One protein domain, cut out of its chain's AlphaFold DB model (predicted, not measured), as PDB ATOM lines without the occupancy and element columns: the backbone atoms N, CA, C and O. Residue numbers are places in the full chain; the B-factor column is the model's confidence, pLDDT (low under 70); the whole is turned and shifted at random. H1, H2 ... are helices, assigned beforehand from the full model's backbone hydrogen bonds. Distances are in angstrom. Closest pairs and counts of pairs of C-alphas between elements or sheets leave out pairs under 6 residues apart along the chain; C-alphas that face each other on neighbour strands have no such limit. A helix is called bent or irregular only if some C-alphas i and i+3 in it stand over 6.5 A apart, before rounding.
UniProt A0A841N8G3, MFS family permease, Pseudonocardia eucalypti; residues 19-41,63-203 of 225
ATOM      1  N   GLY A  19       1.106   6.211   5.701       76.81
ATOM      2  CA  GLY A  19      -0.190   5.618   6.046       76.81
ATOM      3  C   GLY A  19      -1.226   5.779   4.928       76.81
ATOM      4  O   GLY A  19      -1.817   4.794   4.487       76.81
ATOM      5  N   SER A  20      -1.379   6.999   4.401       75.88
ATOM      6  CA  SER A  20      -2.324   7.287   3.308       75.88
ATOM      7  C   SER A  20      -1.978   6.565   1.998       75.88
ATOM      8  O   SER A  20      -2.866   6.048   1.323       75.88
ATOM      9  N   ILE A  21      -0.687   6.452   1.671       72.44
ATOM     10  CA  ILE A  21      -0.218   5.755   0.468       72.44
ATOM     11  C   ILE A  21      -0.470   4.245   0.581       72.44
ATOM     12  O   ILE A  21      -0.890   3.618  -0.391       72.44
ATOM     13  N   ARG A  22      -0.256   3.653   1.762       75.94
ATOM     14  CA  ARG A  22      -0.564   2.236   2.012       75.94
ATOM     15  C   ARG A  22      -2.061   1.961   1.898       75.94
ATOM     16  O   ARG A  22      -2.433   0.992   1.247       75.94
ATOM     17  N   LEU A  23      -2.904   2.827   2.462       77.12
ATOM     18  CA  LEU A  23      -4.362   2.745   2.313       77.12
ATOM     19  C   LEU A  23      -4.791   2.817   0.845       77.12
ATOM     20  O   LEU A  23      -5.583   1.988   0.407       77.12
ATOM     21  N   ALA A  24      -4.226   3.745   0.068       71.06
ATOM     22  CA  ALA A  24      -4.502   3.847  -1.363       71.06
ATOM     23  C   ALA A  24      -4.069   2.582  -2.123       71.06
ATOM     24  O   ALA A  24      -4.827   2.080  -2.949       71.06
ATOM     25  N   ALA A  25      -2.889   2.031  -1.815       68.00
ATOM     26  CA  ALA A  25      -2.392   0.794  -2.417       68.00
ATOM     27  C   ALA A  25      -3.270  -0.425  -2.080       68.00
ATOM     28  O   ALA A  25      -3.547  -1.238  -2.960       68.00
ATOM     29  N   VAL A  26      -3.738  -0.538  -0.831       74.06
ATOM     30  CA  VAL A  26      -4.660  -1.602  -0.401       74.06
ATOM     31  C   VAL A  26      -6.023  -1.440  -1.069       74.06
ATOM     32  O   VAL A  26      -6.530  -2.403  -1.632       74.06
ATOM     33  N   GLY A  27      -6.593  -0.232  -1.071       70.50
ATOM     34  CA  GLY A  27      -7.875   0.042  -1.725       70.50
ATOM     35  C   GLY A  27      -7.835  -0.271  -3.220       70.50
ATOM     36  O   GLY A  27      -8.742  -0.914  -3.743       70.50
ATOM     37  N   LEU A  28      -6.732   0.087  -3.880       66.50
ATOM     38  CA  LEU A  28      -6.440  -0.346  -5.239       66.50
ATOM     39  C   LEU A  28      -6.430  -1.885  -5.320       66.50
ATOM     40  O   LEU A  28      -7.206  -2.440  -6.088       66.50
ATOM     41  N   ALA A  29      -5.642  -2.591  -4.509       66.88
ATOM     42  CA  ALA A  29      -5.557  -4.058  -4.543       66.88
ATOM     43  C   ALA A  29      -6.892  -4.792  -4.295       66.88
ATOM     44  O   ALA A  29      -7.101  -5.884  -4.829       66.88
ATOM     45  N   MET A  30      -7.810  -4.205  -3.522       70.00
ATOM     46  CA  MET A  30      -9.120  -4.803  -3.244       70.00
ATOM     47  C   MET A  30     -10.065  -4.781  -4.451       70.00
ATOM     48  O   MET A  30     -10.900  -5.677  -4.572       70.00
ATOM     49  N   LEU A  31      -9.924  -3.817  -5.368       66.06
ATOM     50  CA  LEU A  31     -10.760  -3.727  -6.571       66.06
ATOM     51  C   LEU A  31     -10.635  -4.966  -7.484       66.06
ATOM     52  O   LEU A  31     -11.661  -5.592  -7.750       66.06
ATOM     53  N   PRO A  32      -9.438  -5.394  -7.936       64.00
ATOM     54  CA  PRO A  32      -9.301  -6.599  -8.746       64.00
ATOM     55  C   PRO A  32      -9.662  -7.873  -7.976       64.00
ATOM     56  O   PRO A  32     -10.243  -8.776  -8.568       64.00
ATOM     57  N   ALA A  33      -9.400  -7.948  -6.667       62.88
ATOM     58  CA  ALA A  33      -9.812  -9.096  -5.857       62.88
ATOM     59  C   ALA A  33     -11.345  -9.231  -5.795       62.88
ATOM     60  O   ALA A  33     -11.882 -10.306  -6.061       62.88
ATOM     61  N   GLY A  34     -12.057  -8.132  -5.525       64.06
ATOM     62  CA  GLY A  34     -13.521  -8.101  -5.540       64.06
ATOM     63  C   GLY A  34     -14.096  -8.451  -6.914       64.06
ATOM     64  O   GLY A  34     -15.073  -9.192  -6.999       64.06
ATOM     65  N   LEU A  35     -13.450  -7.989  -7.988       63.97
ATOM     66  CA  LEU A  35     -13.812  -8.326  -9.368       63.97
ATOM     67  C   LEU A  35     -13.646  -9.810  -9.689       63.97
ATOM     68  O   LEU A  35     -14.540 -10.406 -10.284       63.97
ATOM     69  N   ILE A  36     -12.532 -10.415  -9.285       64.81
ATOM     70  CA  ILE A  36     -12.272 -11.843  -9.501       64.81
ATOM     71  C   ILE A  36     -13.281 -12.688  -8.725       64.81
ATOM     72  O   ILE A  36     -13.842 -13.625  -9.286       64.81
ATOM     73  N   VAL A  37     -13.570 -12.329  -7.471       63.69
ATOM     74  CA  VAL A  37     -14.579 -13.018  -6.651       63.69
ATOM     75  C   VAL A  37     -15.975 -12.895  -7.270       63.69
ATOM     76  O   VAL A  37     -16.706 -13.882  -7.318       63.69
ATOM     77  N   GLN A  38     -16.340 -11.720  -7.790       63.94
ATOM     78  CA  GLN A  38     -17.603 -11.509  -8.510       63.94
ATOM     79  C   GLN A  38     -17.681 -12.357  -9.789       63.94
ATOM     80  O   GLN A  38     -18.688 -13.022 -10.023       63.94
ATOM     81  N   LEU A  39     -16.615 -12.387 -10.595       62.06
ATOM     82  CA  LEU A  39     -16.552 -13.185 -11.827       62.06
ATOM     83  C   LEU A  39     -16.592 -14.691 -11.555       62.06
ATOM     84  O   LEU A  39     -17.214 -15.431 -12.316       62.06
ATOM     85  N   TRP A  40     -15.956 -15.132 -10.470       62.97
ATOM     86  CA  TRP A  40     -15.978 -16.521 -10.028       62.97
ATOM     87  C   TRP A  40     -17.364 -16.933  -9.530       62.97
ATOM     88  O   TRP A  40     -17.887 -17.958  -9.952       62.97
ATOM     89  N   ARG A  41     -18.006 -16.099  -8.702       59.53
ATOM     90  CA  ARG A  41     -19.344 -16.368  -8.147       59.53
ATOM     91  C   ARG A  41     -20.449 -16.420  -9.209       59.53
ATOM     92  O   ARG A  41     -21.498 -17.002  -8.958       59.53
ATOM     93  N   ARG A  63     -30.358  -9.986 -14.765       66.88
ATOM     94  CA  ARG A  63     -30.111  -8.536 -14.772       66.88
ATOM     95  C   ARG A  63     -28.925  -8.144 -13.901       66.88
ATOM     96  O   ARG A  63     -28.128  -7.308 -14.315       66.88
ATOM     97  N   TRP A  64     -28.786  -8.751 -12.724       68.25
ATOM     98  CA  TRP A  64     -27.757  -8.348 -11.766       68.25
ATOM     99  C   TRP A  64     -26.323  -8.681 -12.223       68.25
ATOM    100  O   TRP A  64     -25.517  -7.752 -12.311       68.25
ATOM    101  N   PRO A  65     -25.984  -9.928 -12.616       64.31
ATOM    102  CA  PRO A  65     -24.630 -10.258 -13.074       64.31
ATOM    103  C   PRO A  65     -24.225  -9.484 -14.333       64.31
ATOM    104  O   PRO A  65     -23.085  -9.040 -14.454       64.31
ATOM    105  N   HIS A  66     -25.167  -9.272 -15.257       65.94
ATOM    106  CA  HIS A  66     -24.921  -8.500 -16.472       65.94
ATOM    107  C   HIS A  66     -24.667  -7.017 -16.167       65.94
ATOM    108  O   HIS A  66     -23.747  -6.428 -16.730       65.94
ATOM    109  N   PHE A  67     -25.427  -6.421 -15.239       69.81
ATOM    110  CA  PHE A  67     -25.219  -5.036 -14.812       69.81
ATOM    111  C   PHE A  67     -23.863  -4.853 -14.128       69.81
ATOM    112  O   PHE A  67     -23.167  -3.879 -14.410       69.81
ATOM    113  N   VAL A  68     -23.445  -5.812 -13.292       66.75
ATOM    114  CA  VAL A  68     -22.107  -5.800 -12.692       66.75
ATOM    115  C   VAL A  68     -21.035  -5.932 -13.770       66.75
ATOM    116  O   VAL A  68     -20.167  -5.069 -13.853       66.75
ATOM    117  N   ALA A  69     -21.093  -6.946 -14.635       64.38
ATOM    118  CA  ALA A  69     -20.092  -7.144 -15.686       64.38
ATOM    119  C   ALA A  69     -19.980  -5.923 -16.617       64.38
ATOM    120  O   ALA A  69     -18.874  -5.492 -16.954       64.38
ATOM    121  N   ASN A  70     -21.116  -5.322 -16.978       67.50
ATOM    122  CA  ASN A  70     -21.161  -4.110 -17.785       67.50
ATOM    123  C   ASN A  70     -20.611  -2.890 -17.029       67.50
ATOM    124  O   ASN A  70     -19.810  -2.142 -17.580       67.50
ATOM    125  N   GLY A  71     -20.973  -2.709 -15.756       66.44
ATOM    126  CA  GLY A  71     -20.454  -1.627 -14.914       66.44
ATOM    127  C   GLY A  71     -18.939  -1.720 -14.720       66.44
ATOM    128  O   GLY A  71     -18.229  -0.726 -14.856       66.44
ATOM    129  N   VAL A  72     -18.429  -2.926 -14.495       65.75
ATOM    130  CA  VAL A  72     -16.995  -3.220 -14.391       65.75
ATOM    131  C   VAL A  72     -16.271  -2.925 -15.700       65.75
ATOM    132  O   VAL A  72     -15.225  -2.274 -15.696       65.75
ATOM    133  N   SER A  73     -16.819  -3.397 -16.820       66.50
ATOM    134  CA  SER A  73     -16.189  -3.244 -18.127       66.50
ATOM    135  C   SER A  73     -16.244  -1.789 -18.602       66.50
ATOM    136  O   SER A  73     -15.208  -1.168 -18.811       66.50
ATOM    137  N   MET A  74     -17.433  -1.200 -18.713       65.94
ATOM    138  CA  MET A  74     -17.610   0.148 -19.253       65.94
ATOM    139  C   MET A  74     -17.137   1.216 -18.270       65.94
ATOM    140  O   MET A  74     -16.213   1.972 -18.565       65.94
ATOM    141  N   VAL A  75     -17.748   1.276 -17.086       63.88
ATOM    142  CA  VAL A  75     -17.550   2.390 -16.147       63.88
ATOM    143  C   VAL A  75     -16.223   2.233 -15.409       63.88
ATOM    144  O   VAL A  75     -15.446   3.186 -15.320       63.88
ATOM    145  N   GLY A  76     -15.934   1.013 -14.948       61.88
ATOM    146  CA  GLY A  76     -14.693   0.658 -14.266       61.88
ATOM    147  C   GLY A  76     -13.470   0.923 -15.137       61.88
ATOM    148  O   GLY A  76     -12.614   1.733 -14.782       61.88
ATOM    149  N   GLY A  77     -13.413   0.271 -16.298       67.50
ATOM    150  CA  GLY A  77     -12.230   0.297 -17.148       67.50
ATOM    151  C   GLY A  77     -11.966   1.633 -17.839       67.50
ATOM    152  O   GLY A  77     -10.811   2.024 -17.915       67.50
ATOM    153  N   THR A  78     -12.989   2.346 -18.329       73.62
ATOM    154  CA  THR A  78     -12.762   3.520 -19.207       73.62
ATOM    155  C   THR A  78     -12.840   4.875 -18.513       73.62
ATOM    156  O   THR A  78     -12.223   5.821 -18.990       73.62
ATOM    157  N   VAL A  79     -13.559   4.984 -17.390       79.56
ATOM    158  CA  VAL A  79     -13.776   6.271 -16.701       79.56
ATOM    159  C   VAL A  79     -13.189   6.248 -15.298       79.56
ATOM    160  O   VAL A  79     -12.374   7.106 -14.955       79.56
ATOM    161  N   ILE A  80     -13.559   5.251 -14.490       80.38
ATOM    162  CA  ILE A  80     -13.157   5.183 -13.081       80.38
ATOM    163  C   ILE A  80     -11.645   5.009 -12.961       80.38
ATOM    164  O   ILE A  80     -11.008   5.754 -12.222       80.38
ATOM    165  N   VAL A  81     -11.046   4.062 -13.686       83.19
ATOM    166  CA  VAL A  81      -9.607   3.790 -13.567       83.19
ATOM    167  C   VAL A  81      -8.739   5.000 -13.977       83.19
ATOM    168  O   VAL A  81      -7.859   5.371 -13.193       83.19
ATOM    169  N   PRO A  82      -8.986   5.694 -15.109       86.12
ATOM    170  CA  PRO A  82      -8.299   6.950 -15.418       86.12
ATOM    171  C   PRO A  82      -8.526   8.050 -14.377       86.12
ATOM    172  O   PRO A  82      -7.574   8.727 -13.989       86.12
ATOM    173  N   ALA A  83      -9.758   8.212 -13.880       86.81
ATOM    174  CA  ALA A  83     -10.065   9.204 -12.852       86.81
ATOM    175  C   ALA A  83      -9.309   8.924 -11.542       86.81
ATOM    176  O   ALA A  83      -8.751   9.844 -10.939       86.81
ATOM    177  N   LEU A  84      -9.221   7.657 -11.125       85.56
ATOM    178  CA  LEU A  84      -8.438   7.236  -9.964       85.56
ATOM    179  C   LEU A  84      -6.943   7.501 -10.165       85.56
ATOM    180  O   LEU A  84      -6.290   7.996  -9.247       85.56
ATOM    181  N   LEU A  85      -6.406   7.233 -11.360       90.06
ATOM    182  CA  LEU A  85      -5.013   7.539 -11.686       90.06
ATOM    183  C   LEU A  85      -4.725   9.045 -11.593       90.06
ATOM    184  O   LEU A  85      -3.738   9.442 -10.973       90.06
ATOM    185  N   LEU A  86      -5.582   9.885 -12.179       92.19
ATOM    186  CA  LEU A  86      -5.436  11.343 -12.129       92.19
ATOM    187  C   LEU A  86      -5.580  11.873 -10.700       92.19
ATOM    188  O   LEU A  86      -4.801  12.727 -10.281       92.19
ATOM    189  N   THR A  87      -6.515  11.321  -9.924       89.94
ATOM    190  CA  THR A  87      -6.693  11.664  -8.507       89.94
ATOM    191  C   THR A  87      -5.442  11.310  -7.705       89.94
ATOM    192  O   THR A  87      -4.932  12.143  -6.954       89.94
ATOM    193  N   LEU A  88      -4.885  10.112  -7.905       87.88
ATOM    194  CA  LEU A  88      -3.632   9.693  -7.278       87.88
ATOM    195  C   LEU A  88      -2.482  10.638  -7.651       87.88
ATOM    196  O   LEU A  88      -1.729  11.075  -6.778       87.88
ATOM    197  N   ALA A  89      -2.360  10.989  -8.930       89.88
ATOM    198  CA  ALA A  89      -1.339  11.906  -9.414       89.88
ATOM    199  C   ALA A  89      -1.487  13.314  -8.817       89.88
ATOM    200  O   ALA A  89      -0.483  13.909  -8.419       89.88
ATOM    201  N   ALA A  90      -2.716  13.819  -8.690       90.19
ATOM    202  CA  ALA A  90      -3.014  15.099  -8.055       90.19
ATOM    203  C   ALA A  90      -2.647  15.086  -6.566       90.19
ATOM    204  O   ALA A  90      -1.957  15.990  -6.095       90.19
ATOM    205  N   VAL A  91      -3.021  14.030  -5.834       89.75
ATOM    206  CA  VAL A  91      -2.641  13.857  -4.423       89.75
ATOM    207  C   VAL A  91      -1.121  13.823  -4.272       89.75
ATOM    208  O   VAL A  91      -0.576  14.543  -3.435       89.75
ATOM    209  N   LEU A  92      -0.413  13.048  -5.098       85.81
ATOM    210  CA  LEU A  92       1.050  13.000  -5.069       85.81
ATOM    211  C   LEU A  92       1.673  14.361  -5.401       85.81
ATOM    212  O   LEU A  92       2.638  14.757  -4.746       85.81
ATOM    213  N   ALA A  93       1.126  15.095  -6.368       89.62
ATOM    214  CA  ALA A  93       1.624  16.415  -6.739       89.62
ATOM    215  C   ALA A  93       1.440  17.444  -5.619       89.62
ATOM    216  O   ALA A  93       2.402  18.135  -5.275       89.62
ATOM    217  N   MET A  94       0.261  17.481  -4.988       89.19
ATOM    218  CA  MET A  94      -0.007  18.332  -3.824       89.19
ATOM    219  C   MET A  94       0.925  17.994  -2.656       89.19
ATOM    220  O   MET A  94       1.477  18.887  -2.019       89.19
ATOM    221  N   ARG A  95       1.142  16.701  -2.381       84.75
ATOM    222  CA  ARG A  95       1.965  16.251  -1.246       84.75
ATOM    223  C   ARG A  95       3.463  16.438  -1.456       84.75
ATOM    224  O   ARG A  95       4.191  16.566  -0.479       84.75
ATOM    225  N   THR A  96       3.932  16.423  -2.701       83.00
ATOM    226  CA  THR A  96       5.368  16.516  -3.021       83.00
ATOM    227  C   THR A  96       5.781  17.870  -3.584       83.00
ATOM    228  O   THR A  96       6.966  18.062  -3.854       83.00
ATOM    229  N   ALA A  97       4.828  18.793  -3.770       86.31
ATOM    230  CA  ALA A  97       5.013  20.081  -4.442       86.31
ATOM    231  C   ALA A  97       5.679  19.946  -5.827       86.31
ATOM    232  O   ALA A  97       6.459  20.794  -6.261       86.31
ATOM    233  N   ARG A  98       5.404  18.840  -6.530       87.12
ATOM    234  CA  ARG A  98       5.964  18.539  -7.853       87.12
ATOM    235  C   ARG A  98       4.835  18.275  -8.832       87.12
ATOM    236  O   ARG A  98       4.021  17.395  -8.608       87.12
ATOM    237  N   TRP A  99       4.860  18.951  -9.976       91.25
ATOM    238  CA  TRP A  99       3.864  18.777 -11.045       91.25
ATOM    239  C   TRP A  99       4.099  17.542 -11.927       91.25
ATOM    240  O   TRP A  99       3.214  17.119 -12.665       91.25
ATOM    241  N   ARG A 100       5.285  16.925 -11.834       88.81
ATOM    242  CA  ARG A 100       5.674  15.766 -12.658       88.81
ATOM    243  C   ARG A 100       4.686  14.584 -12.612       88.81
ATOM    244  O   ARG A 100       4.435  14.036 -13.683       88.81
ATOM    245  N   PRO A 101       4.112  14.185 -11.456       87.31
ATOM    246  CA  PRO A 101       3.131  13.100 -11.404       87.31
ATOM    247  C   PRO A 101       1.885  13.390 -12.243       87.31
ATOM    248  O   PRO A 101       1.445  12.516 -12.983       87.31
ATOM    249  N   ILE A 102       1.358  14.621 -12.173       91.50
ATOM    250  CA  ILE A 102       0.197  15.047 -12.965       91.50
ATOM    251  C   ILE A 102       0.536  14.990 -14.451       91.50
ATOM    252  O   ILE A 102      -0.193  14.363 -15.205       91.50
ATOM    253  N   LEU A 103       1.665  15.573 -14.870       89.62
ATOM    254  CA  LEU A 103       2.061  15.573 -16.283       89.62
ATOM    255  C   LEU A 103       2.198  14.151 -16.846       89.62
ATOM    256  O   LEU A 103       1.728  13.894 -17.951       89.62
ATOM    257  N   GLY A 104       2.794  13.229 -16.081       87.62
ATOM    258  CA  GLY A 104       2.932  11.827 -16.484       87.62
ATOM    259  C   GLY A 104       1.602  11.071 -16.543       87.62
ATOM    260  O   GLY A 104       1.382  10.288 -17.464       87.62
ATOM    261  N   ALA A 105       0.697  11.309 -15.591       89.38
ATOM    262  CA  ALA A 105      -0.629  10.696 -15.606       89.38
ATOM    263  C   ALA A 105      -1.495  11.240 -16.751       89.38
ATOM    264  O   ALA A 105      -2.106  10.463 -17.481       89.38
ATOM    265  N   THR A 106      -1.507  12.559 -16.951       91.69
ATOM    266  CA  THR A 106      -2.269  13.208 -18.022       91.69
ATOM    267  C   THR A 106      -1.772  12.782 -19.399       91.69
ATOM    268  O   THR A 106      -2.589  12.448 -20.253       91.69
ATOM    269  N   SER A 107      -0.454  12.730 -19.626       89.38
ATOM    270  CA  SER A 107       0.087  12.272 -20.912       89.38
ATOM    271  C   SER A 107      -0.264  10.811 -21.195       89.38
ATOM    272  O   SER A 107      -0.653  10.493 -22.317       89.38
ATOM    273  N   ALA A 108      -0.219   9.940 -20.181       87.31
ATOM    274  CA  ALA A 108      -0.643   8.552 -20.317       87.31
ATOM    275  C   ALA A 108      -2.133   8.436 -20.678       87.31
ATOM    276  O   ALA A 108      -2.474   7.696 -21.597       87.31
ATOM    277  N   VAL A 109      -3.013   9.189 -20.006       89.69
ATOM    278  CA  VAL A 109      -4.460   9.189 -20.295       89.69
ATOM    279  C   VAL A 109      -4.752   9.725 -21.700       89.69
ATOM    280  O   VAL A 109      -5.564   9.139 -22.414       89.69
ATOM    281  N   LEU A 110      -4.067  10.787 -22.134       90.00
ATOM    282  CA  LEU A 110      -4.219  11.337 -23.487       90.00
ATOM    283  C   LEU A 110      -3.754  10.349 -24.563       90.00
ATOM    284  O   LEU A 110      -4.498  10.081 -25.505       90.00
ATOM    285  N   LEU A 111      -2.558   9.769 -24.410       87.56
ATOM    286  CA  LEU A 111      -2.025   8.763 -25.338       87.56
ATOM    287  C   LEU A 111      -2.941   7.549 -25.440       87.56
ATOM    288  O   LEU A 111      -3.135   6.998 -26.525       87.56
ATOM    289  N   LEU A 112      -3.525   7.150 -24.314       86.19
ATOM    290  CA  LEU A 112      -4.493   6.076 -24.266       86.19
ATOM    291  C   LEU A 112      -5.779   6.438 -25.017       86.19
ATOM    292  O   LEU A 112      -6.224   5.657 -25.852       86.19
ATOM    293  N   GLY A 113      -6.333   7.631 -24.789       85.25
ATOM    294  CA  GLY A 113      -7.498   8.131 -25.520       85.25
ATOM    295  C   GLY A 113      -7.276   8.150 -27.034       85.25
ATOM    296  O   GLY A 113      -8.105   7.626 -27.778       85.25
ATOM    297  N   VAL A 114      -6.125   8.659 -27.485       87.12
ATOM    298  CA  VAL A 114      -5.743   8.682 -28.908       87.12
ATOM    299  C   VAL A 114      -5.606   7.268 -29.470       87.12
ATOM    300  O   VAL A 114      -6.136   6.978 -30.538       87.12
ATOM    301  N   SER A 115      -4.947   6.369 -28.738       83.81
ATOM    302  CA  SER A 115      -4.724   4.985 -29.174       83.81
ATOM    303  C   SER A 115      -6.032   4.196 -29.274       83.81
ATOM    304  O   SER A 115      -6.211   3.407 -30.199       83.81
ATOM    305  N   LEU A 116      -6.973   4.426 -28.354       82.75
ATOM    306  CA  LEU A 116      -8.300   3.814 -28.397       82.75
ATOM    307  C   LEU A 116      -9.171   4.390 -29.515       82.75
ATOM    308  O   LEU A 116      -9.876   3.627 -30.172       82.75
ATOM    309  N   ALA A 117      -9.120   5.703 -29.745       84.31
ATOM    310  CA  ALA A 117      -9.825   6.336 -30.857       84.31
ATOM    311  C   ALA A 117      -9.303   5.810 -32.204       84.31
ATOM    312  O   ALA A 117     -10.082   5.302 -33.005       84.31
ATOM    313  N   ALA A 118      -7.982   5.821 -32.403       82.75
ATOM    314  CA  ALA A 118      -7.351   5.305 -33.615       82.75
ATOM    315  C   ALA A 118      -7.618   3.805 -33.815       82.75
ATOM    316  O   ALA A 118      -7.929   3.372 -34.921       82.75
ATOM    317  N   GLY A 119      -7.549   3.006 -32.746       76.19
ATOM    318  CA  GLY A 119      -7.837   1.574 -32.807       76.19
ATOM    319  C   GLY A 119      -9.280   1.264 -33.216       76.19
ATOM    320  O   GLY A 119      -9.501   0.329 -33.982       76.19
ATOM    321  N   LYS A 120     -10.253   2.060 -32.751       77.50
ATOM    322  CA  LYS A 120     -11.666   1.924 -33.146       77.50
ATOM    323  C   LYS A 120     -11.897   2.256 -34.619       77.50
ATOM    324  O   LYS A 120     -12.652   1.539 -35.268       77.50
ATOM    325  N   GLU A 121     -11.250   3.300 -35.129       81.06
ATOM    326  CA  GLU A 121     -11.346   3.697 -36.541       81.06
ATOM    327  C   GLU A 121     -10.674   2.670 -37.467       81.06
ATOM    328  O   GLU A 121     -11.252   2.259 -38.468       81.06
ATOM    329  N   LEU A 122      -9.472   2.197 -37.117       76.69
ATOM    330  CA  LEU A 122      -8.669   1.333 -37.991       76.69
ATOM    331  C   LEU A 122      -9.128  -0.128 -38.020       76.69
ATOM    332  O   LEU A 122      -9.033  -0.781 -39.055       76.69
ATOM    333  N   LEU A 123      -9.566  -0.665 -36.880       66.69
ATOM    334  CA  LEU A 123      -9.882  -2.091 -36.737       66.69
ATOM    335  C   LEU A 123     -11.395  -2.355 -36.667       66.69
ATOM    336  O   LEU A 123     -11.817  -3.504 -36.548       66.69
ATOM    337  N   GLY A 124     -12.212  -1.303 -36.758       65.38
ATOM    338  CA  GLY A 124     -13.656  -1.355 -36.561       65.38
ATOM    339  C   GLY A 124     -14.041  -1.292 -35.080       65.38
ATOM    340  O   GLY A 124     -13.329  -1.774 -34.194       65.38
ATOM    341  N   GLY A 125     -15.208  -0.704 -34.795       61.06
ATOM    342  CA  GLY A 125     -15.650  -0.350 -33.436       61.06
ATOM    343  C   GLY A 125     -15.735  -1.500 -32.419       61.06
ATOM    344  O   GLY A 125     -15.845  -1.242 -31.222       61.06
ATOM    345  N   SER A 126     -15.655  -2.755 -32.866       58.59
ATOM    346  CA  SER A 126     -15.714  -3.978 -32.056       58.59
ATOM    347  C   SER A 126     -14.350  -4.639 -31.786       58.59
ATOM    348  O   SER A 126     -14.278  -5.545 -30.954       58.59
ATOM    349  N   ALA A 127     -13.269  -4.207 -32.445       51.56
ATOM    350  CA  ALA A 127     -11.978  -4.901 -32.427       51.56
ATOM    351  C   ALA A 127     -11.032  -4.505 -31.282       51.56
ATOM    352  O   ALA A 127     -10.151  -5.283 -30.919       51.56
ATOM    353  N   VAL A 128     -11.204  -3.320 -30.685       57.34
ATOM    354  CA  VAL A 128     -10.354  -2.858 -29.579       57.34
ATOM    355  C   VAL A 128     -11.209  -2.598 -28.354       57.34
ATOM    356  O   VAL A 128     -11.888  -1.579 -28.224       57.34
ATOM    357  N   SER A 129     -11.162  -3.546 -27.424       65.00
ATOM    358  CA  SER A 129     -11.897  -3.446 -26.174       65.00
ATOM    359  C   SER A 129     -11.177  -2.471 -25.221       65.00
ATOM    360  O   SER A 129     -10.288  -2.815 -24.443       65.00
ATOM    361  N   GLY A 130     -11.549  -1.190 -25.311       71.56
ATOM    362  CA  GLY A 130     -10.916  -0.103 -24.554       71.56
ATOM    363  C   GLY A 130     -10.717  -0.333 -23.045       71.56
ATOM    364  O   GLY A 130      -9.656   0.037 -22.539       71.56
ATOM    365  N   PRO A 131     -11.646  -0.977 -22.311       78.38
ATOM    366  CA  PRO A 131     -11.512  -1.187 -20.867       78.38
ATOM    367  C   PRO A 131     -10.249  -1.923 -20.398       78.38
ATOM    368  O   PRO A 131      -9.630  -1.513 -19.412       78.38
ATOM    369  N   ALA A 132      -9.858  -3.006 -21.080       77.94
ATOM    370  CA  ALA A 132      -8.725  -3.836 -20.668       77.94
ATOM    371  C   ALA A 132      -7.393  -3.116 -20.906       77.94
ATOM    372  O   ALA A 132      -6.556  -3.051 -20.004       77.94
ATOM    373  N   THR A 133      -7.236  -2.499 -22.083       81.88
ATOM    374  CA  THR A 133      -6.092  -1.637 -22.419       81.88
ATOM    375  C   THR A 133      -5.961  -0.486 -21.423       81.88
ATOM    376  O   THR A 133      -4.881  -0.277 -20.873       81.88
ATOM    377  N   THR A 134      -7.068   0.219 -21.150       85.12
ATOM    378  CA  THR A 134      -7.112   1.338 -20.193       85.12
ATOM    379  C   THR A 134      -6.612   0.914 -18.829       85.12
ATOM    380  O   THR A 134      -5.736   1.552 -18.248       85.12
ATOM    381  N   SER A 135      -7.126  -0.211 -18.345       82.50
ATOM    382  CA  SER A 135      -6.786  -0.693 -17.019       82.50
ATOM    383  C   SER A 135      -5.314  -1.061 -16.932       82.50
ATOM    384  O   SER A 135      -4.618  -0.540 -16.067       82.50
ATOM    385  N   LEU A 136      -4.808  -1.874 -17.858       84.56
ATOM    386  CA  LEU A 136      -3.411  -2.311 -17.849       84.56
ATOM    387  C   LEU A 136      -2.445  -1.111 -17.832       84.56
ATOM    388  O   LEU A 136      -1.545  -1.050 -16.990       84.56
ATOM    389  N   VAL A 137      -2.685  -0.118 -18.693       85.44
ATOM    390  CA  VAL A 137      -1.859   1.094 -18.760       85.44
ATOM    391  C   VAL A 137      -1.977   1.917 -17.478       85.44
ATOM    392  O   VAL A 137      -0.954   2.257 -16.883       85.44
ATOM    393  N   CYS A 138      -3.188   2.215 -17.006       87.94
ATOM    394  CA  CYS A 138      -3.370   3.045 -15.816       87.94
ATOM    395  C   CYS A 138      -2.802   2.395 -14.549       87.94
ATOM    396  O   CYS A 138      -2.172   3.084 -13.747       87.94
ATOM    397  N   TRP A 139      -2.961   1.081 -14.385       85.31
ATOM    398  CA  TRP A 139      -2.364   0.321 -13.285       85.31
ATOM    399  C   TRP A 139      -0.835   0.348 -13.337       85.31
ATOM    400  O   TRP A 139      -0.183   0.608 -12.321       85.31
ATOM    401  N   GLY A 140      -0.255   0.150 -14.522       86.31
ATOM    402  CA  GLY A 140       1.190   0.222 -14.713       86.31
ATOM    403  C   GLY A 140       1.756   1.615 -14.414       86.31
ATOM    404  O   GLY A 140       2.759   1.737 -13.704       86.31
ATOM    405  N   VAL A 141       1.081   2.674 -14.874       87.31
ATOM    406  CA  VAL A 141       1.466   4.067 -14.593       87.31
ATOM    407  C   VAL A 141       1.302   4.395 -13.108       87.31
ATOM    408  O   VAL A 141       2.200   5.003 -12.529       87.31
ATOM    409  N   ALA A 142       0.226   3.949 -12.454       86.88
ATOM    410  CA  ALA A 142       0.044   4.123 -11.012       86.88
ATOM    411  C   ALA A 142       1.180   3.460 -10.216       86.88
ATOM    412  O   ALA A 142       1.778   4.093  -9.341       86.88
ATOM    413  N   ALA A 143       1.535   2.215 -10.551       86.81
ATOM    414  CA  ALA A 143       2.650   1.513  -9.920       86.81
ATOM    415  C   ALA A 143       3.988   2.237 -10.153       86.81
ATOM    416  O   ALA A 143       4.811   2.329  -9.240       86.81
ATOM    417  N   TRP A 144       4.205   2.789 -11.349       87.69
ATOM    418  CA  TRP A 144       5.393   3.587 -11.658       87.69
ATOM    419  C   TRP A 144       5.450   4.899 -10.858       87.69
ATOM    420  O   TRP A 144       6.495   5.217 -10.289       87.69
ATOM    421  N   LEU A 145       4.334   5.625 -10.744       87.06
ATOM    422  CA  LEU A 145       4.238   6.857  -9.951       87.06
ATOM    423  C   LEU A 145       4.491   6.611  -8.460       87.06
ATOM    424  O   LEU A 145       5.079   7.458  -7.783       87.06
ATOM    425  N   LEU A 146       4.069   5.453  -7.951       86.69
ATOM    426  CA  LEU A 146       4.237   5.063  -6.554       86.69
ATOM    427  C   LEU A 146       5.618   4.474  -6.232       86.69
ATOM    428  O   LEU A 146       5.991   4.445  -5.059       86.69
ATOM    429  N   HIS A 147       6.397   4.054  -7.236       88.88
ATOM    430  CA  HIS A 147       7.720   3.438  -7.054       88.88
ATOM    431  C   HIS A 147       8.654   4.211  -6.098       88.88
ATOM    432  O   HIS A 147       9.260   3.572  -5.242       88.88
ATOM    433  N   PRO A 148       8.780   5.554  -6.161       86.38
ATOM    434  CA  PRO A 148       9.675   6.293  -5.264       86.38
ATOM    435  C   PRO A 148       9.224   6.322  -3.796       86.38
ATOM    436  O   PRO A 148      10.013   6.693  -2.931       86.38
ATOM    437  N   TYR A 149       7.961   5.988  -3.517       83.25
ATOM    438  CA  TYR A 149       7.336   6.139  -2.199       83.25
ATOM    439  C   TYR A 149       7.063   4.805  -1.503       83.25
ATOM    440  O   TYR A 149       6.664   4.788  -0.337       83.25
ATOM    441  N   LEU A 150       7.242   3.690  -2.211       82.56
ATOM    442  CA  LEU A 150       6.924   2.357  -1.726       82.56
ATOM    443  C   LEU A 150       8.186   1.504  -1.581       82.56
ATOM    444  O   LEU A 150       9.095   1.601  -2.404       82.56
ATOM    445  N   PRO A 151       8.242   0.610  -0.577       85.19
ATOM    446  CA  PRO A 151       9.286  -0.403  -0.527       85.19
ATOM    447  C   PRO A 151       9.183  -1.323  -1.751       85.19
ATOM    448  O   PRO A 151       8.083  -1.623  -2.222       85.19
ATOM    449  N   THR A 152      10.326  -1.825  -2.228       85.50
ATOM    450  CA  THR A 152      10.442  -2.640  -3.452       85.50
ATOM    451  C   THR A 152       9.452  -3.806  -3.495       85.50
ATOM    452  O   THR A 152       8.903  -4.103  -4.552       85.50
ATOM    453  N   VAL A 153       9.187  -4.448  -2.352       86.31
ATOM    454  CA  VAL A 153       8.231  -5.563  -2.241       86.31
ATOM    455  C   VAL A 153       6.807  -5.115  -2.578       86.31
ATOM    456  O   VAL A 153       6.142  -5.749  -3.392       86.31
ATOM    457  N   LEU A 154       6.351  -3.997  -2.004       80.88
ATOM    458  CA  LEU A 154       4.994  -3.488  -2.215       80.88
ATOM    459  C   LEU A 154       4.821  -2.911  -3.625       80.88
ATOM    460  O   LEU A 154       3.779  -3.104  -4.244       80.88
ATOM    461  N   TRP A 155       5.860  -2.267  -4.162       85.75
ATOM    462  CA  TRP A 155       5.872  -1.838  -5.561       85.75
ATOM    463  C   TRP A 155       5.741  -3.026  -6.525       85.75
ATOM    464  O   TRP A 155       4.893  -2.994  -7.418       85.75
ATOM    465  N   ARG A 156       6.525  -4.097  -6.323       85.44
ATOM    466  CA  ARG A 156       6.414  -5.325  -7.126       85.44
ATOM    467  C   ARG A 156       5.019  -5.926  -7.015       85.44
ATOM    468  O   ARG A 156       4.445  -6.276  -8.037       85.44
ATOM    469  N   ALA A 157       4.465  -6.005  -5.805       82.00
ATOM    470  CA  ALA A 157       3.116  -6.520  -5.583       82.00
ATOM    471  C   ALA A 157       2.052  -5.714  -6.350       82.00
ATOM    472  O   ALA A 157       1.209  -6.305  -7.018       82.00
ATOM    473  N   LEU A 158       2.125  -4.378  -6.338       79.94
ATOM    474  CA  LEU A 158       1.233  -3.525  -7.137       79.94
ATOM    475  C   LEU A 158       1.388  -3.749  -8.642       79.94
ATOM    476  O   LEU A 158       0.393  -3.755  -9.361       79.94
ATOM    477  N   HIS A 159       2.615  -3.962  -9.119       81.50
ATOM    478  CA  HIS A 159       2.856  -4.293 -10.523       81.50
ATOM    479  C   HIS A 159       2.231  -5.643 -10.896       81.50
ATOM    480  O   HIS A 159       1.563  -5.760 -11.921       81.50
ATOM    481  N   TRP A 160       2.377  -6.640 -10.021       81.81
ATOM    482  CA  TRP A 160       1.762  -7.953 -10.192       81.81
ATOM    483  C   TRP A 160       0.236  -7.910 -10.169       81.81
ATOM    484  O   TRP A 160      -0.370  -8.746 -10.824       81.81
ATOM    485  N   LEU A 161      -0.387  -6.940  -9.492       76.19
ATOM    486  CA  LEU A 161      -1.846  -6.760  -9.473       76.19
ATOM    487  C   LEU A 161      -2.426  -6.221 -10.792       76.19
ATOM    488  O   LEU A 161      -3.619  -6.402 -11.044       76.19
ATOM    489  N   ALA A 162      -1.608  -5.630 -11.668       77.50
ATOM    490  CA  ALA A 162      -2.065  -5.157 -12.976       77.50
ATOM    491  C   ALA A 162      -2.512  -6.315 -13.890       77.50
ATOM    492  O   ALA A 162      -3.529  -6.209 -14.576       77.50
ATOM    493  N   ALA A 163      -1.787  -7.438 -13.864       77.38
ATOM    494  CA  ALA A 163      -2.105  -8.629 -14.651       77.38
ATOM    495  C   ALA A 163      -3.476  -9.256 -14.300       77.38
ATOM    496  O   ALA A 163      -4.306  -9.384 -15.200       77.38
ATOM    497  N   PRO A 164      -3.790  -9.597 -13.032       73.94
ATOM    498  CA  PRO A 164      -5.089 -10.148 -12.663       73.94
ATOM    499  C   PRO A 164      -6.233  -9.144 -12.871       73.94
ATOM    500  O   PRO A 164      -7.325  -9.561 -13.245       73.94
ATOM    501  N   ALA A 165      -5.996  -7.833 -12.720       74.56
ATOM    502  CA  ALA A 165      -6.985  -6.810 -13.069       74.56
ATOM    503  C   ALA A 165      -7.313  -6.813 -14.574       74.56
ATOM    504  O   ALA A 165      -8.482  -6.821 -14.962       74.56
ATOM    505  N   ALA A 166      -6.285  -6.852 -15.429       76.75
ATOM    506  CA  ALA A 166      -6.453  -6.915 -16.878       76.75
ATOM    507  C   ALA A 166      -7.131  -8.222 -17.327       76.75
ATOM    508  O   ALA A 166      -7.996  -8.189 -18.206       76.75
ATOM    509  N   LEU A 167      -6.786  -9.351 -16.696       78.44
ATOM    510  CA  LEU A 167      -7.429 -10.645 -16.931       78.44
ATOM    511  C   LEU A 167      -8.906 -10.624 -16.529       78.44
ATOM    512  O   LEU A 167      -9.743 -11.068 -17.309       78.44
ATOM    513  N   ALA A 168      -9.243 -10.071 -15.359       73.44
ATOM    514  CA  ALA A 168     -10.626  -9.957 -14.898       73.44
ATOM    515  C   ALA A 168     -11.482  -9.130 -15.871       73.44
ATOM    516  O   ALA A 168     -12.586  -9.533 -16.238       73.44
ATOM    517  N   ILE A 169     -10.959  -8.001 -16.351       76.12
ATOM    518  CA  ILE A 169     -11.672  -7.145 -17.308       76.12
ATOM    519  C   ILE A 169     -11.806  -7.828 -18.670       76.12
ATOM    520  O   ILE A 169     -12.884  -7.780 -19.263       76.12
ATOM    521  N   GLY A 170     -10.764  -8.516 -19.139       76.81
ATOM    522  CA  GLY A 170     -10.841  -9.298 -20.372       76.81
ATOM    523  C   GLY A 170     -11.849 -10.445 -20.273       76.81
ATOM    524  O   GLY A 170     -12.670 -10.623 -21.171       76.81
ATOM    525  N   ALA A 171     -11.879 -11.164 -19.150       75.88
ATOM    526  CA  ALA A 171     -12.881 -12.195 -18.883       75.88
ATOM    527  C   ALA A 171     -14.306 -11.615 -18.869       75.88
ATOM    528  O   ALA A 171     -15.210 -12.190 -19.479       75.88
ATOM    529  N   ALA A 172     -14.505 -10.442 -18.257       69.75
ATOM    530  CA  ALA A 172     -15.784  -9.735 -18.301       69.75
ATOM    531  C   ALA A 172     -16.190  -9.369 -19.742       69.75
ATOM    532  O   ALA A 172     -17.352  -9.513 -20.111       69.75
ATOM    533  N   GLN A 173     -15.251  -8.955 -20.593       75.31
ATOM    534  CA  GLN A 173     -15.535  -8.629 -21.997       75.31
ATOM    535  C   GLN A 173     -15.903  -9.859 -22.826       75.31
ATOM    536  O   GLN A 173     -16.861  -9.799 -23.604       75.31
ATOM    537  N   LEU A 174     -15.198 -10.978 -22.628       80.19
ATOM    538  CA  LEU A 174     -15.556 -12.268 -23.226       80.19
ATOM    539  C   LEU A 174     -16.976 -12.681 -22.816       80.19
ATOM    540  O   LEU A 174     -17.772 -13.086 -23.664       80.19
ATOM    541  N   TYR A 175     -17.321 -12.516 -21.532       71.00
ATOM    542  CA  TYR A 175     -18.668 -12.774 -21.019       71.00
ATOM    543  C   TYR A 175     -19.730 -11.882 -21.686       71.00
ATOM    544  O   TYR A 175     -20.795 -12.371 -22.079       71.00
ATOM    545  N   LEU A 176     -19.416 -10.599 -21.893       72.50
ATOM    546  CA  LEU A 176     -20.259  -9.638 -22.616       72.50
ATOM    547  C   LEU A 176     -20.348  -9.915 -24.130       72.50
ATOM    548  O   LEU A 176     -21.072  -9.219 -24.833       72.50
ATOM    549  N   GLY A 177     -19.664 -10.946 -24.636       75.81
ATOM    550  CA  GLY A 177     -19.761 -11.388 -26.027       75.81
ATOM    551  C   GLY A 177     -18.726 -10.773 -26.965       75.81
ATOM    552  O   GLY A 177     -18.854 -10.940 -28.177       75.81
ATOM    553  N   HIS A 178     -17.695 -10.103 -26.443       77.50
ATOM    554  CA  HIS A 178     -16.597  -9.632 -27.283       77.50
ATOM    555  C   HIS A 178     -15.840 -10.827 -27.880       77.50
ATOM    556  O   HIS A 178     -15.643 -11.840 -27.196       77.50
ATOM    557  N   PRO A 179     -15.396 -10.736 -29.144       81.19
ATOM    558  CA  PRO A 179     -14.610 -11.796 -29.741       81.19
ATOM    559  C   PRO A 179     -13.254 -11.918 -29.036       81.19
ATOM    560  O   PRO A 179     -12.629 -10.923 -28.667       81.19
ATOM    561  N   TRP A 180     -12.774 -13.152 -28.863       83.06
ATOM    562  CA  TRP A 180     -11.557 -13.423 -28.090       83.06
ATOM    563  C   TRP A 180     -10.309 -12.742 -28.661       83.06
ATOM    564  O   TRP A 180      -9.455 -12.291 -27.901       83.06
ATOM    565  N   TRP A 181     -10.231 -12.602 -29.986       81.50
ATOM    566  CA  TRP A 181      -9.126 -11.925 -30.658       81.50
ATOM    567  C   TRP A 181      -9.108 -10.414 -30.371       81.50
ATOM    568  O   TRP A 181      -8.029  -9.839 -30.269       81.50
ATOM    569  N   ALA A 182     -10.267  -9.779 -30.152       80.06
ATOM    570  CA  ALA A 182     -10.347  -8.362 -29.778       80.06
ATOM    571  C   ALA A 182      -9.888  -8.134 -28.333       80.06
ATOM    572  O   ALA A 182      -9.201  -7.158 -28.025       80.06
ATOM    573  N   VAL A 183     -10.230  -9.067 -27.438       82.31
ATOM    574  CA  VAL A 183      -9.747  -9.053 -26.051       82.31
ATOM    575  C   VAL A 183      -8.230  -9.252 -26.024       82.31
ATOM    576  O   VAL A 183      -7.519  -8.449 -25.421       82.31
ATOM    577  N   LEU A 184      -7.711 -10.236 -26.762       83.25
ATOM    578  CA  LEU A 184      -6.270 -10.460 -26.877       83.25
ATOM    579  C   LEU A 184      -5.544  -9.243 -27.472       83.25
ATOM    580  O   LEU A 184      -4.541  -8.794 -26.917       83.25
ATOM    581  N   GLY A 185      -6.080  -8.663 -28.550       80.38
ATOM    582  CA  GLY A 185      -5.550  -7.442 -29.159       80.38
ATOM    583  C   GLY A 185      -5.491  -6.276 -28.170       80.38
ATOM    584  O   GLY A 185      -4.495  -5.559 -28.119       80.38
ATOM    585  N   SER A 186      -6.504  -6.134 -27.309       81.00
ATOM    586  CA  SER A 186      -6.527  -5.092 -26.277       81.00
ATOM    587  C   SER A 186      -5.469  -5.287 -25.180       81.00
ATOM    588  O   SER A 186      -4.878  -4.303 -24.720       81.00
ATOM    589  N   TRP A 187      -5.165  -6.533 -24.795       84.19
ATOM    590  CA  TRP A 187      -4.072  -6.837 -23.865       84.19
ATOM    591  C   TRP A 187      -2.703  -6.566 -24.484       84.19
ATOM    592  O   TRP A 187      -1.853  -5.945 -23.839       84.19
ATOM    593  N   LEU A 188      -2.498  -6.984 -25.737       85.31
ATOM    594  CA  LEU A 188      -1.259  -6.726 -26.470       85.31
ATOM    595  C   LEU A 188      -1.027  -5.221 -26.628       85.31
ATOM    596  O   LEU A 188       0.044  -4.732 -26.272       85.31
ATOM    597  N   LEU A 189      -2.049  -4.473 -27.055       82.00
ATOM    598  CA  LEU A 189      -1.980  -3.019 -27.177       82.00
ATOM    599  C   LEU A 189      -1.667  -2.349 -25.833       82.00
ATOM    600  O   LEU A 189      -0.804  -1.476 -25.767       82.00
ATOM    601  N   GLY A 190      -2.320  -2.778 -24.748       82.25
ATOM    602  CA  GLY A 190      -2.056  -2.245 -23.409       82.25
ATOM    603  C   GLY A 190      -0.620  -2.500 -22.956       82.25
ATOM    604  O   GLY A 190       0.031  -1.598 -22.430       82.25
ATOM    605  N   THR A 191      -0.105  -3.703 -23.209       85.00
ATOM    606  CA  THR A 191       1.273  -4.086 -22.866       85.00
ATOM    607  C   THR A 191       2.292  -3.282 -23.673       85.00
ATOM    608  O   THR A 191       3.263  -2.781 -23.105       85.00
ATOM    609  N   LEU A 192       2.051  -3.094 -24.975       85.25
ATOM    610  CA  LEU A 192       2.896  -2.277 -25.850       85.25
ATOM    611  C   LEU A 192       2.915  -0.809 -25.411       85.25
ATOM    612  O   LEU A 192       3.990  -0.224 -25.288       85.25
ATOM    613  N   LEU A 193       1.748  -0.227 -25.116       84.62
ATOM    614  CA  LEU A 193       1.648   1.147 -24.619       84.62
ATOM    615  C   LEU A 193       2.366   1.316 -23.281       84.62
ATOM    616  O   LEU A 193       3.119   2.274 -23.105       84.62
ATOM    617  N   LEU A 194       2.182   0.378 -22.351       84.44
ATOM    618  CA  LEU A 194       2.880   0.418 -21.070       84.44
ATOM    619  C   LEU A 194       4.402   0.306 -21.259       84.44
ATOM    620  O   LEU A 194       5.148   1.052 -20.627       84.44
ATOM    621  N   GLY A 195       4.865  -0.569 -22.156       85.06
ATOM    622  CA  GLY A 195       6.279  -0.697 -22.513       85.06
ATOM    623  C   GLY A 195       6.855   0.576 -23.141       85.06
ATOM    624  O   GLY A 195       7.950   1.006 -22.768       85.06
ATOM    625  N   ALA A 196       6.104   1.231 -24.029       84.44
ATOM    626  CA  ALA A 196       6.490   2.503 -24.638       84.44
ATOM    627  C   ALA A 196       6.588   3.622 -23.590       84.44
ATOM    628  O   ALA A 196       7.590   4.338 -23.547       84.44
ATOM    629  N   LEU A 197       5.602   3.727 -22.692       86.25
ATOM    630  CA  LEU A 197       5.613   4.685 -21.583       86.25
ATOM    631  C   LEU A 197       6.779   4.428 -20.621       86.25
ATOM    632  O   LEU A 197       7.463   5.369 -20.220       86.25
ATOM    633  N   ALA A 198       7.043   3.165 -20.281       86.38
ATOM    634  CA  ALA A 198       8.178   2.787 -19.447       86.38
ATOM    635  C   ALA A 198       9.514   3.157 -20.112       86.38
ATOM    636  O   ALA A 198      10.384   3.735 -19.463       86.38
ATOM    637  N   THR A 199       9.658   2.895 -21.411       85.00
ATOM    638  CA  THR A 199      10.857   3.245 -22.189       85.00
ATOM    639  C   THR A 199      11.050   4.761 -22.256       85.00
ATOM    640  O   THR A 199      12.132   5.257 -21.941       85.00
ATOM    641  N   ALA A 200       9.995   5.522 -22.562       85.88
ATOM    642  CA  ALA A 200      10.029   6.983 -22.558       85.88
ATOM    643  C   ALA A 200      10.405   7.537 -21.174       85.88
ATOM    644  O   ALA A 200      11.227   8.449 -21.062       85.88
ATOM    645  N   ALA A 201       9.863   6.953 -20.104       82.94
ATOM    646  CA  ALA A 201      10.209   7.313 -18.736       82.94
ATOM    647  C   ALA A 201      11.678   7.011 -18.394       82.94
ATOM    648  O   ALA A 201      12.286   7.761 -17.633       82.94
ATOM    649  N   LEU A 202      12.260   5.935 -18.930       84.06
ATOM    650  CA  LEU A 202      13.676   5.612 -18.738       84.06
ATOM    651  C   LEU A 202      14.594   6.577 -19.496       84.06
ATOM    652  O   LEU A 202      15.586   7.018 -18.923       84.06
ATOM    653  N   ILE A 203      14.242   6.949 -20.728       86.56
ATOM    654  CA  ILE A 203      15.014   7.898 -21.551       86.56
ATOM    655  C   ILE A 203      14.969   9.310 -20.954       86.56
ATOM    656  O   ILE A 203      15.974  10.014 -20.921       86.56
TER     657      ILE A 203
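AT A GLANCE: This is residues 19 to 41 and 63 to 203 of the 225 residues of the protein "MFS family permease" of Pseudonocardia eucalypti (UniProt A0A841N8G3). What shape do these coordinates draw? Six helices stand side by side in an up-and-down bundle, each running against the one before it, with H4 in the middle, H2, H3, H5 and H6 round it, and H1 on the outside beside H5. What is it made of? The printed part has 164 residues, with six named helices, H1 to H6 in chain order, and no named strand: the class is all helix. How spread is it? It is compact, with a radius of gyration of the C-alphas of 15.5 A and spans of 45 by 36 by 23 A.

IN THESE COORDINATES: Where does each helix lie? From first to last C-alpha, H1, residues 19 to 41, measures 32.4 A from (-0.190, 5.618, 6.046); H2, 63 to 96, 45.0 A; and H3, 100 to 123, 33.8 A. H4, 130 to 149, measures 29.5 A; H5, 152 to 175, 35.5 A; and H6, 180 to 203, 34.7 A, ending at (15.014, 7.898, -21.551). Are they even? H2 has a kink of 47 degrees near residue 76, and H4 is irregular, with C-alphas 145 and 148 7.2 A apart.

HOW THE PARTS SIT: What touches the hub helices H4 and H5? They touch each other, closest at the C-alphas of Ala 132 and Ala 166, 5.4 A, opposite ways at a shallow tilt of 8 degrees. H4 touches H6 at Thr 133 and Gly 190, closest C-alphas 4.2 A apart; H1 touches H5 at Pro 32 and Ala 165, 4.9 A between closest C-alphas. Which stay apart? H1 and H6 do, for instance. Are the O i to N i+4 pairs within hydrogen-bond range? Every one is in H3 and H6; H1 has 16 of 19, H2 27 of 30, H4 14 of 16 and H5 17 of 20.

THE WHOLE: Is anything missing? Residues 42 to 62 are not printed, and C-alphas 41 and 63 are 14.9 A apart across this cut. Where is confidence low? In this model 37 printed residues have pLDDT under 70, among them 63 to 77. Are any links long? Of the links printed whole, none is long.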